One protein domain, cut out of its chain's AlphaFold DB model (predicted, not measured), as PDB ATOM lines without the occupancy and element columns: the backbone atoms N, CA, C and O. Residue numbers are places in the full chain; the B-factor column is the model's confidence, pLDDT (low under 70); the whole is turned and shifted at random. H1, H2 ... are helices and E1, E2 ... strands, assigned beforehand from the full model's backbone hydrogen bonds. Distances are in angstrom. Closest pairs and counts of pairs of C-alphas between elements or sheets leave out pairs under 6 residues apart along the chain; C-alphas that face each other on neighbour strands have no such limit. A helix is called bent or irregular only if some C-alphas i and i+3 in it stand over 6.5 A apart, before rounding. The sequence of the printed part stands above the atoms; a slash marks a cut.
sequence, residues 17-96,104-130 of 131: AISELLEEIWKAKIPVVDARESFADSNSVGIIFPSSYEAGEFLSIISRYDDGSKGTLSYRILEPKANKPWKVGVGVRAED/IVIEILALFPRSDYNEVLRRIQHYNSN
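This is residues 17 to 96 and 104 to 130 of the 131 residues of an uncharacterized protein of Candidatus Marinimicrobia bacterium CG_4_10_14_0_2_um_filter_48_9 (UniProt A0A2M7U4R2). What shape do these coordinates make? One strongly twisted wall of four strands has H1, H2, H3 and H4 on one face, making two layers, a sheet and a layer of helices, with the other face bare. H1 and H4 lie side by side, H2 runs crosswise to them, and short H3 sits by the last residues of H2. What is it built of? The 107 printed residues hold four named helices and four named strands, H1 E1 E2 H2 H3 E3 E4 H4 along the chain; the class is mixed, helices and strands, and the sheet, E1 - E2 - E4 - E3, is all antiparallel. The whole is compact, with a radius of gyration of the C-alphas of 13.4 A, and spans 42 by 33 by 25 A.

How do the strands pair? Inner strand E4, residues 104 to 113, is antiparallel to E2, residues 44 to 49, with N 47 and O 110 2.9 A apart, and to edge strand E3, residues 87 to 94, with N 91 and O 107 2.8 A apart. E2 forms a hairpin with edge strand E1, residues 34 to 36, where N 48 and O 34 are 2.7 A apart. Which helices are on the sheet? H2, residues 52 to 63, is at a height over the sheet of 9.9 A and runs along the strands, at 6 degrees to E4 on the local plane; H3, residues 73 to 78, is on the same face. E2, H2, H3 and E3 form a split strand-helix-strand unit, two strands running the same way with E4 between them, and its crossover is right-handed. H1, residues 17 to 27, is on that face too, and H4, residues 114 to 129, is on the sheet. How do the helices meet? H4 touches H1 with residues 121 to 128 alone, at a shallow tilt of 26 degrees, the same way; the closest C-alphas, of Leu 21 and Leu 121, are 5.4 A apart. H2 touches H4 about perpendicular, at 89 degrees, with the C-alphas of Ile 62 and Arg 123 closest at 5.5 A, and touches H3 at a steep tilt of 45 degrees, opposite ways, with those of Ser 63 and Ser 74 closest at 5.6 A. Are their backbones whole? Every O i to N i+4 pair is within hydrogen-bond range in H2 and H3, 6 of 7 in H1 and 10 of 12 in H4.

Where do the first and last elements lie? H1 begins at C-alpha 17, (36.741, 33.268, -25.200), and H4 ends at C-alpha 129, (32.146, 12.003, -18.957). How long are the elements? E4 measures 28.4 A, H4 23.5 A, E3 22.3 A, H1 18.0 A, E2 16.0 A and H2 15.8 A from first to last C-alpha. Both H1 and H4 are irregular: C-alphas 17 and 20 are 8.0 A apart, and C-alphas 115 and 118 are 7.4 A apart.

How far does it reach? The two C-alphas farthest apart, those of Ser 69 and Asp 96, are 43.5 A apart. Where is it cut? Residues 97 to 103, in the link from E3 to E4, are not printed, and C-alphas 96 and 104 are 9.7 A apart; of the links printed whole, none is long. Where is confidence low? The mean pLDDT of the printed part is 85.3, and residues 39 to 42, 70 to 71, 80 and 95 to 96 are under 70.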
ATOM      1  N   ALA A  17      37.322  33.169 -26.539       84.31
ATOM      2  CA  ALA A  17      36.741  33.268 -25.200       84.31
ATOM      3  C   ALA A  17      35.806  32.099 -24.842       84.31
ATOM      4  O   ALA A  17      35.603  31.831 -23.660       84.31
ATOM      5  N   ILE A  18      35.261  31.396 -25.840       89.69
ATOM      6  CA  ILE A  18      34.333  30.270 -25.648       89.69
ATOM      7  C   ILE A  18      34.849  28.955 -26.254       89.69
ATOM      8  O   ILE A  18      34.090  27.996 -26.392       89.69
ATOM      9  N   SER A  19      36.131  28.906 -26.621       89.19
ATOM     10  CA  SER A  19      36.756  27.748 -27.278       89.19
ATOM     11  C   SER A  19      36.584  26.444 -26.489       89.19
ATOM     12  O   SER A  19      36.220  25.427 -27.071       89.19
ATOM     13  N   GLU A  20      36.738  26.483 -25.164       92.88
ATOM     14  CA  GLU A  20      36.565  25.308 -24.295       92.88
ATOM     15  C   GLU A  20      35.142  24.727 -24.376       92.88
ATOM     16  O   GLU A  20      34.957  23.515 -24.472       92.88
ATOM     17  N   LEU A  21      34.121  25.590 -24.396       93.94
ATOM     18  CA  LEU A  21      32.737  25.155 -24.560       93.94
ATOM     19  C   LEU A  21      32.507  24.508 -25.929       93.94
ATOM     20  O   LEU A  21      31.827  23.484 -26.013       93.94
ATOM     21  N   LEU A  22      33.083  25.070 -26.992       92.31
ATOM     22  CA  LEU A  22      32.960  24.512 -28.340       92.31
ATOM     23  C   LEU A  22      33.615  23.139 -28.463       92.31
ATOM     24  O   LEU A  22      33.017  22.236 -29.047       92.31
ATOM     25  N   GLU A  23      34.788  22.950 -27.862       91.81
ATOM     26  CA  GLU A  23      35.447  21.644 -27.824       91.81
ATOM     27  C   GLU A  23      34.554  20.577 -27.182       91.81
ATOM     28  O   GLU A  23      34.444  19.461 -27.695       91.81
ATOM     29  N   GLU A  24      33.881  20.911 -26.082       95.25
ATOM     30  CA  GLU A  24      32.978  19.988 -25.393       95.25
ATOM     31  C   GLU A  24      31.693  19.714 -26.189       95.25
ATOM     32  O   GLU A  24      31.245  18.565 -26.252       95.25
ATOM     33  N   ILE A  25      31.131  20.721 -26.866       94.12
ATOM     34  CA  ILE A  25      29.980  20.540 -27.769       94.12
ATOM     35  C   ILE A  25      30.348  19.607 -28.936       94.12
ATOM     36  O   ILE A  25      29.577  18.710 -29.290       94.12
ATOM     37  N   TRP A  26      31.548  19.748 -29.500       92.25
ATOM     38  CA  TRP A  26      32.017  18.875 -30.578       92.25
ATOM     39  C   TRP A  26      32.321  17.451 -30.107       92.25
ATOM     40  O   TRP A  26      32.029  16.502 -30.837       92.25
ATOM     41  N   LYS A  27      32.832  17.264 -28.882       94.06
ATOM     42  CA  LYS A  27      32.964  15.928 -28.264       94.06
ATOM     43  C   LYS A  27      31.605  15.241 -28.099       94.06
ATOM     44  O   LYS A  27      31.511  14.038 -28.344       94.06
ATOM     45  N   ALA A  28      30.557  16.012 -27.803       93.19
ATOM     46  CA  ALA A  28      29.170  15.543 -27.779       93.19
ATOM     47  C   ALA A  28      28.582  15.283 -29.183       93.19
ATOM     48  O   ALA A  28      27.428  14.882 -29.299       93.19
ATOM     49  N   LYS A  29      29.372  15.468 -30.253       93.75
ATOM     50  CA  LYS A  29      28.985  15.278 -31.661       93.75
ATOM     51  C   LYS A  29      27.841  16.187 -32.114       93.75
ATOM     52  O   LYS A  29      27.066  15.796 -32.982       93.75
ATOM     53  N   ILE A  30      27.763  17.399 -31.564       93.25
ATOM     54  CA  ILE A  30      26.785  18.411 -31.973       93.25
ATOM     55  C   ILE A  30      27.471  19.418 -32.913       93.25
ATOM     56  O   ILE A  30      28.371  20.144 -32.483       93.25
ATOM     57  N   PRO A  31      27.090  19.473 -34.202       91.31
ATOM     58  CA  PRO A  31      27.567  20.491 -35.133       91.31
ATOM     59  C   PRO A  31      27.204  21.917 -34.697       91.31
ATOM     60  O   PRO A  31      26.088  22.174 -34.246       91.31
ATOM     61  N   VAL A  32      28.126  22.857 -34.912       89.19
ATOM     62  CA  VAL A  32      27.940  24.297 -34.669       89.19
ATOM     63  C   VAL A  32      28.337  25.053 -35.930       89.19
ATOM     64  O   VAL A  32      29.363  24.747 -36.540       89.19
ATOM     65  N   VAL A  33      27.518  26.028 -36.317       86.19
ATOM     66  CA  VAL A  33      27.761  26.894 -37.471       86.19
ATOM     67  C   VAL A  33      28.555  28.127 -37.085       86.19
ATOM     68  O   VAL A  33      29.469  28.459 -37.803       86.19
ATOM     69  N   ASP A  34      28.243  28.800 -35.982       86.44
ATOM     70  CA  ASP A  34      28.972  29.985 -35.509       86.44
ATOM     71  C   ASP A  34      28.809  30.101 -33.996       86.44
ATOM     72  O   ASP A  34      27.802  29.644 -33.450       86.44
ATOM     73  N   ALA A  35      29.778  30.684 -33.295       87.94
ATOM     74  CA  ALA A  35      29.639  30.924 -31.869       87.94
ATOM     75  C   ALA A  35      30.545  32.049 -31.373       87.94
ATOM     76  O   ALA A  35      31.744  32.085 -31.660       87.94
ATOM     77  N   ARG A  36      29.963  32.965 -30.588       87.31
ATOM     78  CA  ARG A  36      30.604  34.224 -30.178       87.31
ATOM     79  C   ARG A  36      30.122  34.696 -28.811       87.31
ATOM     80  O   ARG A  36      28.963  34.495 -28.457       87.31
ATOM     81  N   GLU A  37      30.976  35.389 -28.061       81.31
ATOM     82  CA  GLU A  37      30.625  35.927 -26.735       81.31
ATOM     83  C   GLU A  37      29.751  37.197 -26.778       81.31
ATOM     84  O   GLU A  37      29.194  37.620 -25.764       81.31
ATOM     85  N   SER A  38      29.663  37.868 -27.926       70.75
ATOM     86  CA  SER A  38      28.941  39.140 -28.065       70.75
ATOM     87  C   SER A  38      28.108  39.156 -29.336       70.75
ATOM     88  O   SER A  38      28.380  39.898 -30.279       70.75
ATOM     89  N   PHE A  39      27.072  38.320 -29.365       67.56
ATOM     90  CA  PHE A  39      26.082  38.389 -30.433       67.56
ATOM     91  C   PHE A  39      25.193  39.623 -30.217       67.56
ATOM     92  O   PHE A  39      24.343  39.617 -29.328       67.56
ATOM     93  N   ALA A  40      25.411  40.675 -31.012       57.22
ATOM     94  CA  ALA A  40      24.696  41.964 -31.027       57.22
ATOM     95  C   ALA A  40      24.725  42.813 -29.726       57.22
ATOM     96  O   ALA A  40      24.853  44.030 -29.831       57.22
ATOM     97  N   ASP A  41      24.703  42.201 -28.534       56.31
ATOM     98  CA  ASP A  41      24.725  42.835 -27.211       56.31
ATOM     99  C   ASP A  41      25.825  42.192 -26.340       56.31
ATOM    100  O   ASP A  41      25.894  40.973 -26.181       56.31
ATOM    101  N   SER A  42      26.689  43.010 -25.742       62.62
ATOM    102  CA  SER A  42      28.006  42.654 -25.179       62.62
ATOM    103  C   SER A  42      28.031  41.766 -23.911       62.62
ATOM    104  O   SER A  42      28.958  41.878 -23.109       62.62
ATOM    105  N   ASN A  43      27.016  40.936 -23.644       82.00
ATOM    106  CA  ASN A  43      26.964  40.115 -22.422       82.00
ATOM    107  C   ASN A  43      26.246  38.758 -22.577       82.00
ATOM    108  O   ASN A  43      25.686  38.237 -21.603       82.00
ATOM    109  N   SER A  44      26.231  38.196 -23.786       88.25
ATOM    110  CA  SER A  44      25.570  36.916 -24.065       88.25
ATOM    111  C   SER A  44      26.408  36.050 -24.987       88.25
ATOM    112  O   SER A  44      26.788  36.489 -26.066       88.25
ATOM    113  N   VAL A  45      26.596  34.792 -24.611       91.62
ATOM    114  CA  VAL A  45      27.188  33.801 -25.503       91.62
ATOM    115  C   VAL A  45      26.117  33.348 -26.489       91.62
ATOM    116  O   VAL A  45      25.023  32.942 -26.087       91.62
ATOM    117  N   GLY A  46      26.421  33.466 -27.777       91.56
ATOM    118  CA  GLY A  46      25.603  32.982 -28.879       91.56
ATOM    119  C   GLY A  46      26.220  31.739 -29.497       91.56
ATOM    120  O   GLY A  46      27.423  31.713 -29.743       91.56
ATOM    121  N   ILE A  47      25.392  30.730 -29.754       92.00
ATOM    122  CA  ILE A  47      25.754  29.520 -30.495       92.00
ATOM    123  C   ILE A  47      24.710  29.321 -31.590       92.00
ATOM    124  O   ILE A  47      23.511  29.262 -31.310       92.00
ATOM    125  N   ILE A  48      25.169  29.237 -32.832       91.00
ATOM    126  CA  ILE A  48      24.356  28.979 -34.013       91.00
ATOM    127  C   ILE A  48      24.487  27.508 -34.385       91.00
ATOM    128  O   ILE A  48      25.585  26.990 -34.578       91.00
ATOM    129  N   PHE A  49      23.350  26.844 -34.524       91.62
ATOM    130  CA  PHE A  49      23.216  25.452 -34.919       91.62
ATOM    131  C   PHE A  49      22.642  25.356 -36.335       91.62
ATOM    132  O   PHE A  49      21.833  26.204 -36.727       91.62
ATOM    133  N   PRO A  50      23.002  24.311 -37.098       89.12
ATOM    134  CA  PRO A  50      22.518  24.153 -38.467       89.12
ATOM    135  C   PRO A  50      21.025  23.813 -38.534       89.12
ATOM    136  O   PRO A  50      20.391  24.052 -39.555       89.12
ATOM    137  N   SER A  51      20.442  23.254 -37.468       89.31
ATOM    138  CA  SER A  51      19.007  22.993 -37.410       89.31
ATOM    139  C   SER A  51      18.472  22.961 -35.975       89.31
ATOM    140  O   SER A  51      19.211  23.067 -34.991       89.31
ATOM    141  N   SER A  52      17.152  22.812 -35.850       90.69
ATOM    142  CA  SER A  52      16.480  22.627 -34.560       90.69
ATOM    143  C   SER A  52      16.819  21.302 -33.891       90.69
ATOM    144  O   SER A  52      16.674  21.205 -32.675       90.69
ATOM    145  N   TYR A  53      17.288  20.307 -34.649       93.19
ATOM    146  CA  TYR A  53      17.728  19.034 -34.094       93.19
ATOM    147  C   TYR A  53      18.980  19.221 -33.228       93.19
ATOM    148  O   TYR A  53      18.942  18.922 -32.038       93.19
ATOM    149  N   GLU A  54      20.044  19.816 -33.772       94.38
ATOM    150  CA  GLU A  54      21.293  20.063 -33.039       94.38
ATOM    151  C   GLU A  54      21.095  21.016 -31.855       94.38
ATOM    152  O   GLU A  54      21.616  20.774 -30.765       94.38
ATOM    153  N   ALA A  55      20.290  22.068 -32.038       93.12
ATOM    154  CA  ALA A  55      19.925  22.957 -30.941       93.12
ATOM    155  C   ALA A  55      19.150  22.209 -29.839       93.12
ATOM    156  O   ALA A  55      19.377  22.439 -28.652       93.12
ATOM    157  N   GLY A  56      18.251  21.295 -30.220       92.88
ATOM    158  CA  GLY A  56      17.490  20.457 -29.298       92.88
ATOM    159  C   GLY A  56      18.376  19.500 -28.501       92.88
ATOM    160  O   GLY A  56      18.224  19.413 -27.283       92.88
ATOM    161  N   GLU A  57      19.336  18.843 -29.155       94.81
ATOM    162  CA  GLU A  57      20.331  17.983 -28.499       94.81
ATOM    163  C   GLU A  57      21.134  18.780 -27.460       94.81
ATOM    164  O   GLU A  57      21.179  18.397 -26.288       94.81
ATOM    165  N   PHE A  58      21.661  19.949 -27.835       94.69
ATOM    166  CA  PHE A  58      22.360  20.850 -26.912       94.69
ATOM    167  C   PHE A  58      21.494  21.240 -25.704       94.69
ATOM    168  O   PHE A  58      21.923  21.075 -24.558       94.69
ATOM    169  N   LEU A  59      20.258  21.698 -25.940       92.25
ATOM    170  CA  LEU A  59      19.319  22.073 -24.876       92.25
ATOM    171  C   LEU A  59      18.975  20.886 -23.964       92.25
ATOM    172  O   LEU A  59      18.817  21.061 -22.753       92.25
ATOM    173  N   SER A  60      18.882  19.679 -24.523       91.19
ATOM    174  CA  SER A  60      18.592  18.463 -23.765       91.19
ATOM    175  C   SER A  60      19.730  18.110 -22.808       91.19
ATOM    176  O   SER A  60      19.471  17.852 -21.632       91.19
ATOM    177  N   ILE A  61      20.986  18.199 -23.265       92.81
ATOM    178  CA  ILE A  61      22.178  17.928 -22.454       92.81
ATOM    179  C   ILE A  61      22.230  18.895 -21.279       92.81
ATOM    180  O   ILE A  61      22.327  18.475 -20.122       92.81
ATOM    181  N   ILE A  62      22.108  20.193 -21.559       90.31
ATOM    182  CA  ILE A  62      22.178  21.200 -20.504       90.31
ATOM    183  C   ILE A  62      20.961  21.156 -19.584       90.31
ATOM    184  O   ILE A  62      21.045  21.719 -18.509       90.31
ATOM    185  N   SER A  63      19.857  20.498 -19.939       87.38
ATOM    186  CA  SER A  63      18.666  20.389 -19.077       87.38
ATOM    187  C   SER A  63      18.571  19.047 -18.339       87.38
ATOM    188  O   SER A  63      17.745  18.902 -17.441       87.38
ATOM    189  N   ARG A  64      19.419  18.067 -18.684       85.06
ATOM    190  CA  ARG A  64      19.279  16.646 -18.306       85.06
ATOM    191  C   ARG A  64      19.248  16.369 -16.799       85.06
ATOM    192  O   ARG A  64      18.635  15.394 -16.378       85.06
ATOM    193  N   TYR A  65      19.906  17.211 -16.006       75.75
ATOM    194  CA  TYR A  65      20.054  17.052 -14.549       75.75
ATOM    195  C   TYR A  65      19.448  18.216 -13.765       75.75
ATOM    196  O   TYR A  65      19.807  18.461 -12.615       75.75
ATOM    197  N   ASP A  66      18.582  18.978 -14.420       80.25
ATOM    198  CA  ASP A  66      17.916  20.118 -13.827       80.25
ATOM    199  C   ASP A  66      16.610  19.677 -13.158       80.25
ATOM    200  O   ASP A  66      15.827  18.934 -13.749       80.25
ATOM    201  N   ASP A  67      16.354  20.142 -11.936       76.75
ATOM    202  CA  ASP A  67      15.103  19.859 -11.225       76.75
ATOM    203  C   ASP A  67      13.962  20.823 -11.609       76.75
ATOM    204  O   ASP A  67      12.836  20.683 -11.127       76.75
ATOM    205  N   GLY A  68      14.238  21.798 -12.483       72.94
ATOM    206  CA  GLY A  68      13.268  22.775 -12.971       72.94
ATOM    207  C   GLY A  68      12.827  23.795 -11.920       72.94
ATOM    208  O   GLY A  68      11.859  24.528 -12.150       72.94
ATOM    209  N   SER A  69      13.496  23.855 -10.766       74.88
ATOM    210  CA  SER A  69      13.186  24.825  -9.718       74.88
ATOM    211  C   SER A  69      13.542  26.260 -10.138       74.88
ATOM    212  O   SER A  69      14.264  26.523 -11.102       74.88
ATOM    213  N   LYS A  70      12.995  27.258  -9.430       69.12
ATOM    214  CA  LYS A  70      13.279  28.666  -9.744       69.12
ATOM    215  C   LYS A  70      14.777  28.943  -9.629       69.12
ATOM    216  O   LYS A  70      15.369  28.738  -8.576       69.12
ATOM    217  N   GLY A  71      15.352  29.513 -10.685       65.06
ATOM    218  CA  GLY A  71      16.769  29.879 -10.718       65.06
ATOM    219  C   GLY A  71      17.686  28.805 -11.297       65.06
ATOM    220  O   GLY A  71      18.900  29.010 -11.321       65.06
ATOM    221  N   THR A  72      17.144  27.712 -11.824       78.88
ATOM    222  CA  THR A  72      17.924  26.759 -12.613       78.88
ATOM    223  C   THR A  72      18.048  27.173 -14.083       78.88
ATOM    224  O   THR A  72      17.425  28.150 -14.516       78.88
ATOM    225  N   LEU A  73      18.886  26.466 -14.853       79.00
ATOM    226  CA  LEU A  73      19.056  26.745 -16.282       79.00
ATOM    227  C   LEU A  73      17.762  26.450 -17.038       79.00
ATOM    228  O   LEU A  73      17.296  27.310 -17.781       79.00
ATOM    229  N   SER A  74      17.127  25.305 -16.779       75.88
ATOM    230  CA  SER A  74      15.858  24.943 -17.423       75.88
ATOM    231  C   SER A  74      14.758  25.966 -17.139       75.88
ATOM    232  O   SER A  74      14.008  26.333 -18.042       75.88
ATOM    233  N   TYR A  75      14.697  26.507 -15.916       80.06
ATOM    234  CA  TYR A  75      13.773  27.596 -15.594       80.06
ATOM    235  C   TYR A  75      14.062  28.864 -16.413       80.06
ATOM    236  O   TYR A  75      13.139  29.461 -16.960       80.06
ATOM    237  N   ARG A  76      15.334  29.270 -16.544       81.31
ATOM    238  CA  ARG A  76      15.727  30.453 -17.339       81.31
ATOM    239  C   ARG A  76      15.534  30.277 -18.846       81.31
ATOM    240  O   ARG A  76      15.378  31.279 -19.542       81.31
ATOM    241  N   ILE A  77      15.555  29.038 -19.333       81.38
ATOM    242  CA  ILE A  77      15.271  28.695 -20.730       81.38
ATOM    243  C   ILE A  77      13.777  28.816 -21.031       81.38
ATOM    244  O   ILE A  77      13.400  29.340 -22.076       81.38
ATOM    245  N   LEU A  78      12.927  28.341 -20.118       77.12
ATOM    246  CA  LEU A  78      11.491  28.204 -20.359       77.12
ATOM    247  C   LEU A  78      10.659  29.418 -19.920       77.12
ATOM    248  O   LEU A  78       9.546  29.582 -20.414       77.12
ATOM    249  N   GLU A  79      11.157  30.255 -19.004       79.75
ATOM    250  CA  GLU A  79      10.421  31.405 -18.465       79.75
ATOM    251  C   GLU A  79      10.876  32.735 -19.104       79.75
ATOM    252  O   GLU A  79      11.950  33.249 -18.769       79.75
ATOM    253  N   PRO A  80      10.037  33.377 -19.941       69.94
ATOM    254  CA  PRO A  80      10.366  34.651 -20.588       69.94
ATOM    255  C   PRO A  80      10.639  35.803 -19.613       69.94
ATOM    256  O   PRO A  80      11.279  36.786 -19.983       69.94
ATOM    257  N   LYS A  81      10.131  35.717 -18.375       76.31
ATOM    258  CA  LYS A  81      10.294  36.750 -17.337       76.31
ATOM    259  C   LYS A  81      11.448  36.480 -16.369       76.31
ATOM    260  O   LYS A  81      11.565  37.181 -15.362       76.31
ATOM    261  N   ALA A  82      12.280  35.469 -16.620       74.50
ATOM    262  CA  ALA A  82      13.414  35.174 -15.755       74.50
ATOM    263  C   ALA A  82      14.409  36.350 -15.715       74.50
ATOM    264  O   ALA A  82      14.593  37.074 -16.694       74.50
ATOM    265  N   ASN A  83      15.086  36.535 -14.579       71.69
ATOM    266  CA  ASN A  83      16.187  37.490 -14.488       71.69
ATOM    267  C   ASN A  83      17.347  36.951 -15.344       71.69
ATOM    268  O   ASN A  83      18.017  36.007 -14.926       71.69
ATOM    269  N   LYS A  84      17.540  37.541 -16.533       76.19
ATOM    270  CA  LYS A  84      18.436  37.088 -17.617       76.19
ATOM    271  C   LYS A  84      17.923  35.817 -18.330       76.19
ATOM    272  O   LYS A  84      18.460  34.731 -18.106       76.19
ATOM    273  N   PRO A  85      16.876  35.933 -19.166       82.31
ATOM    274  CA  PRO A  85      16.327  34.789 -19.881       82.31
ATOM    275  C   PRO A  85      17.271  34.356 -21.004       82.31
ATOM    276  O   PRO A  85      17.971  35.183 -21.600       82.31
ATOM    277  N   TRP A  86      17.259  33.065 -21.312       89.31
ATOM    278  CA  TRP A  86      17.828  32.586 -22.567       89.31
ATOM    279  C   TRP A  86      16.920  33.004 -23.725       89.31
ATOM    280  O   TRP A  86      15.718  33.217 -23.550       89.31
ATOM    281  N   LYS A  87      17.484  33.115 -24.926       88.44
ATOM    282  CA  LYS A  87      16.717  33.357 -26.151       88.44
ATOM    283  C   LYS A  87      17.072  32.282 -27.164       88.44
ATOM    284  O   LYS A  87      18.247  32.063 -27.437       88.44
ATOM    285  N   VAL A  88      16.058  31.640 -27.732       88.31
ATOM    286  CA  VAL A  88      16.218  30.734 -28.871       88.31
ATOM    287  C   VAL A  88      15.480  31.349 -30.048       88.31
ATOM    288  O   VAL A  88      14.315  31.725 -29.922       88.31
ATOM    289  N   GLY A  89      16.177  31.510 -31.166       87.50
ATOM    290  CA  GLY A  89      15.656  32.163 -32.359       87.50
ATOM    291  C   GLY A  89      16.035  31.420 -33.629       87.50
ATOM    292  O   GLY A  89      16.883  30.531 -33.620       87.50
ATOM    293  N   VAL A  90      15.398  31.812 -34.727       88.12
ATOM    294  CA  VAL A  90      15.721  31.326 -36.069       88.12
ATOM    295  C   VAL A  90      16.486  32.429 -36.792       88.12
ATOM    296  O   VAL A  90      15.997  33.553 -36.898       88.12
ATOM    297  N   GLY A  91      17.691  32.109 -37.250       81.62
ATOM    298  CA  GLY A  91      18.490  32.933 -38.143       81.62
ATOM    299  C   GLY A  91      18.204  32.570 -39.596       81.62
ATOM    300  O   GLY A  91      17.988  31.404 -39.923       81.62
ATOM    301  N   VAL A  92      18.190  33.575 -40.466       80.44
ATOM    302  CA  VAL A  92      18.064  33.395 -41.912       80.44
ATOM    303  C   VAL A  92      19.158  34.226 -42.560       80.44
ATOM    304  O   VAL A  92      19.200  35.440 -42.349       80.44
ATOM    305  N   ARG A  93      20.041  33.595 -43.335       73.88
ATOM    306  CA  ARG A  93      21.083  34.302 -44.089       73.88
ATOM    307  C   ARG A  93      21.149  33.823 -45.531       73.88
ATOM    308  O   ARG A  93      20.804  32.683 -45.832       73.88
ATOM    309  N   ALA A  94      21.571  34.723 -46.412       72.56
ATOM    310  CA  ALA A  94      21.922  34.354 -47.773       72.56
ATOM    311  C   ALA A  94      23.215  33.528 -47.747       72.56
ATOM    312  O   ALA A  94      24.120  33.811 -46.958       72.56
ATOM    313  N   GLU A  95      23.276  32.496 -48.578       67.62
ATOM    314  CA  GLU A  95      24.502  31.738 -48.807       67.62
ATOM    315  C   GLU A  95      25.493  32.613 -49.600       67.62
ATOM    316  O   GLU A  95      25.100  33.273 -50.562       67.62
ATOM    317  N   ASP A  96      26.756  32.690 -49.163       59.56
ATOM    318  CA  ASP A  96      27.764  33.548 -49.806       59.56
ATOM    319  C   ASP A  96      28.016  33.112 -51.263       59.56
ATOM    320  O   ASP A  96      28.146  31.921 -51.552       59.56
ATOM    321  N   ILE A 104      18.987  30.095 -49.333       73.94
ATOM    322  CA  ILE A 104      18.702  30.634 -48.004       73.94
ATOM    323  C   ILE A 104      19.105  29.566 -46.996       73.94
ATOM    324  O   ILE A 104      18.565  28.459 -47.021       73.94
ATOM    325  N   VAL A 105      20.005  29.916 -46.082       76.69
ATOM    326  CA  VAL A 105      20.358  29.063 -44.949       76.69
ATOM    327  C   VAL A 105      19.481  29.454 -43.765       76.69
ATOM    328  O   VAL A 105      19.417  30.627 -43.383       76.69
ATOM    329  N   ILE A 106      18.778  28.466 -43.208       82.19
ATOM    330  CA  ILE A 106      18.003  28.598 -41.972       82.19
ATOM    331  C   ILE A 106      18.817  27.964 -40.852       82.19
ATOM    332  O   ILE A 106      19.205  26.805 -40.950       82.19
ATOM    333  N   GLU A 107      19.047  28.718 -39.786       87.56
ATOM    334  CA  GLU A 107      19.891  28.319 -38.662       87.56
ATOM    335  C   GLU A 107      19.160  28.588 -37.346       87.56
ATOM    336  O   GLU A 107      18.224  29.389 -37.289       87.56
ATOM    337  N   ILE A 108      19.574  27.931 -36.266       92.25
ATOM    338  CA  ILE A 108      18.992  28.139 -34.937       92.25
ATOM    339  C   ILE A 108      20.018  28.804 -34.037       92.25
ATOM    340  O   ILE A 108      21.093  28.266 -33.813       92.25
ATOM    341  N   LEU A 109      19.669  29.958 -33.483       90.69
ATOM    342  CA  LEU A 109      20.511  30.702 -32.559       90.69
ATOM    343  C   LEU A 109      20.059  30.436 -31.123       90.69
ATOM    344  O   LEU A 109      18.925  30.760 -30.766       90.69
ATOM    345  N   ALA A 110      20.954  29.912 -30.290       91.69
ATOM    346  CA  ALA A 110      20.810  29.905 -28.840       91.69
ATOM    347  C   ALA A 110      21.673  31.020 -28.236       91.69
ATOM    348  O   ALA A 110      22.890  31.031 -28.399       91.69
ATOM    349  N   LEU A 111      21.038  31.946 -27.522       91.06
ATOM    350  CA  LEU A 111      21.685  33.019 -26.775       91.06
ATOM    351  C   LEU A 111      21.460  32.814 -25.289       91.06
ATOM    352  O   LEU A 111      20.313  32.726 -24.838       91.06
ATOM    353  N   PHE A 112      22.545  32.822 -24.523       91.12
ATOM    354  CA  PHE A 112      22.472  32.727 -23.074       91.12
ATOM    355  C   PHE A 112      23.371  33.740 -22.367       91.12
ATOM    356  O   PHE A 112      24.394  34.160 -22.912       91.12
ATOM    357  N   PRO A 113      23.013  34.158 -21.140       90.56
ATOM    358  CA  PRO A 113      23.797  35.136 -20.397       90.56
ATOM    359  C   PRO A 113      25.208  34.617 -20.117       90.56
ATOM    360  O   PRO A 113      25.369  33.478 -19.686       90.56
ATOM    361  N   ARG A 114      26.229  35.473 -20.217       89.12
ATOM    362  CA  ARG A 114      27.615  35.086 -19.876       89.12
ATOM    363  C   ARG A 114      27.755  34.518 -18.455       89.12
ATOM    364  O   ARG A 114      28.592  33.658 -18.212       89.12
ATOM    365  N   SER A 115      26.901  34.945 -17.520       88.94
ATOM    366  CA  SER A 115      26.874  34.399 -16.155       88.94
ATOM    367  C   SER A 115      26.525  32.909 -16.076       88.94
ATOM    368  O   SER A 115      26.812  32.289 -15.057       88.94
ATOM    369  N   ASP A 116      25.924  32.343 -17.124       90.50
ATOM    370  CA  ASP A 116      25.559  30.927 -17.202       90.50
ATOM    371  C   ASP A 116      26.662  30.061 -17.835       90.50
ATOM    372  O   ASP A 116      26.590  28.839 -17.742       90.50
ATOM    373  N   TYR A 117      27.708  30.665 -18.421       92.00
ATOM    374  CA  TYR A 117      28.755  29.966 -19.182       92.00
ATOM    375  C   TYR A 117      29.381  28.786 -18.431       92.00
ATOM    376  O   TYR A 117      29.372  27.667 -18.935       92.00
ATOM    377  N   ASN A 118      29.862  29.011 -17.203       93.25
ATOM    378  CA  ASN A 118      30.529  27.962 -16.425       93.25
ATOM    379  C   ASN A 118      29.600  26.777 -16.132       93.25
ATOM    380  O   ASN A 118      30.044  25.634 -16.111       93.25
ATOM    381  N   GLU A 119      28.312  27.037 -15.907       92.06
ATOM    382  CA  GLU A 119      27.345  25.974 -15.639       92.06
ATOM    383  C   GLU A 119      26.992  25.207 -16.920       92.06
ATOM    384  O   GLU A 119      26.910  23.981 -16.890       92.06
ATOM    385  N   VAL A 120      26.843  25.901 -18.054       93.75
ATOM    386  CA  VAL A 120      26.637  25.275 -19.371       93.75
ATOM    387  C   VAL A 120      27.811  24.360 -19.718       93.75
ATOM    388  O   VAL A 120      27.603  23.181 -20.004       93.75
ATOM    389  N   LEU A 121      29.038  24.875 -19.609       94.88
ATOM    390  CA  LEU A 121      30.268  24.119 -19.834       94.88
ATOM    391  C   LEU A 121      30.324  22.871 -18.944       94.88
ATOM    392  O   LEU A 121      30.486  21.758 -19.444       94.88
ATOM    393  N   ARG A 122      30.092  23.037 -17.635       94.06
ATOM    394  CA  ARG A 122      30.100  21.933 -16.667       94.06
ATOM    395  C   ARG A 122      29.102  20.831 -17.031       94.06
ATOM    396  O   ARG A 122      29.405  19.653 -16.844       94.06
ATOM    397  N   ARG A 123      27.909  21.175 -17.527       92.69
ATOM    398  CA  ARG A 123      26.883  20.180 -17.892       92.69
ATOM    399  C   ARG A 123      27.271  19.364 -19.121       92.69
ATOM    400  O   ARG A 123      27.063  18.153 -19.114       92.69
ATOM    401  N   ILE A 124      27.881  19.989 -20.123       94.25
ATOM    402  CA  ILE A 124      28.348  19.272 -21.319       94.25
ATOM    403  C   ILE A 124      29.554  18.393 -20.984       94.25
ATOM    404  O   ILE A 124      29.567  17.221 -21.352       94.25
ATOM    405  N   GLN A 125      30.503  18.894 -20.188       95.00
ATOM    406  CA  GLN A 125      31.612  18.083 -19.670       95.00
ATOM    407  C   GLN A 125      31.106  16.864 -18.887       95.00
ATOM    408  O   GLN A 125      31.615  15.750 -19.042       95.00
ATOM    409  N   HIS A 126      30.079  17.057 -18.052       93.69
ATOM    410  CA  HIS A 126      29.477  15.970 -17.287       93.69
ATOM    411  C   HIS A 126      28.817  14.920 -18.188       93.69
ATOM    412  O   HIS A 126      29.006  13.727 -17.945       93.69
ATOM    413  N   TYR A 127      28.105  15.354 -19.232       93.31
ATOM    414  CA  TYR A 127      27.536  14.476 -20.254       93.31
ATOM    415  C   TYR A 127      28.621  13.688 -20.998       93.31
ATOM    416  O   TYR A 127      28.546  12.468 -21.066       93.31
ATOM    417  N   ASN A 128      29.686  14.350 -21.456       94.38
ATOM    418  CA  ASN A 128      30.796  13.688 -22.149       94.38
ATOM    419  C   ASN A 128      31.549  12.688 -21.255       94.38
ATOM    420  O   ASN A 128      32.112  11.713 -21.748       94.38
ATOM    421  N   SER A 129      31.547  12.914 -19.938       92.19
ATOM    422  CA  SER A 129      32.146  12.003 -18.957       92.19
ATOM    423  C   SER A 129      31.233  10.828 -18.580       92.19
ATOM    424  O   SER A 129      31.721   9.848 -18.021       92.19
ATOM    425  N   ASN A 130      29.924  10.919 -18.850       83.12
ATOM    426  CA  ASN A 130      28.907   9.920 -18.497       83.12
ATOM    427  C   ASN A 130      27.879   9.762 -19.644       83.12
ATOM    428  O   ASN A 130      26.716  10.138 -19.458       83.12
TER     429      ASN A 130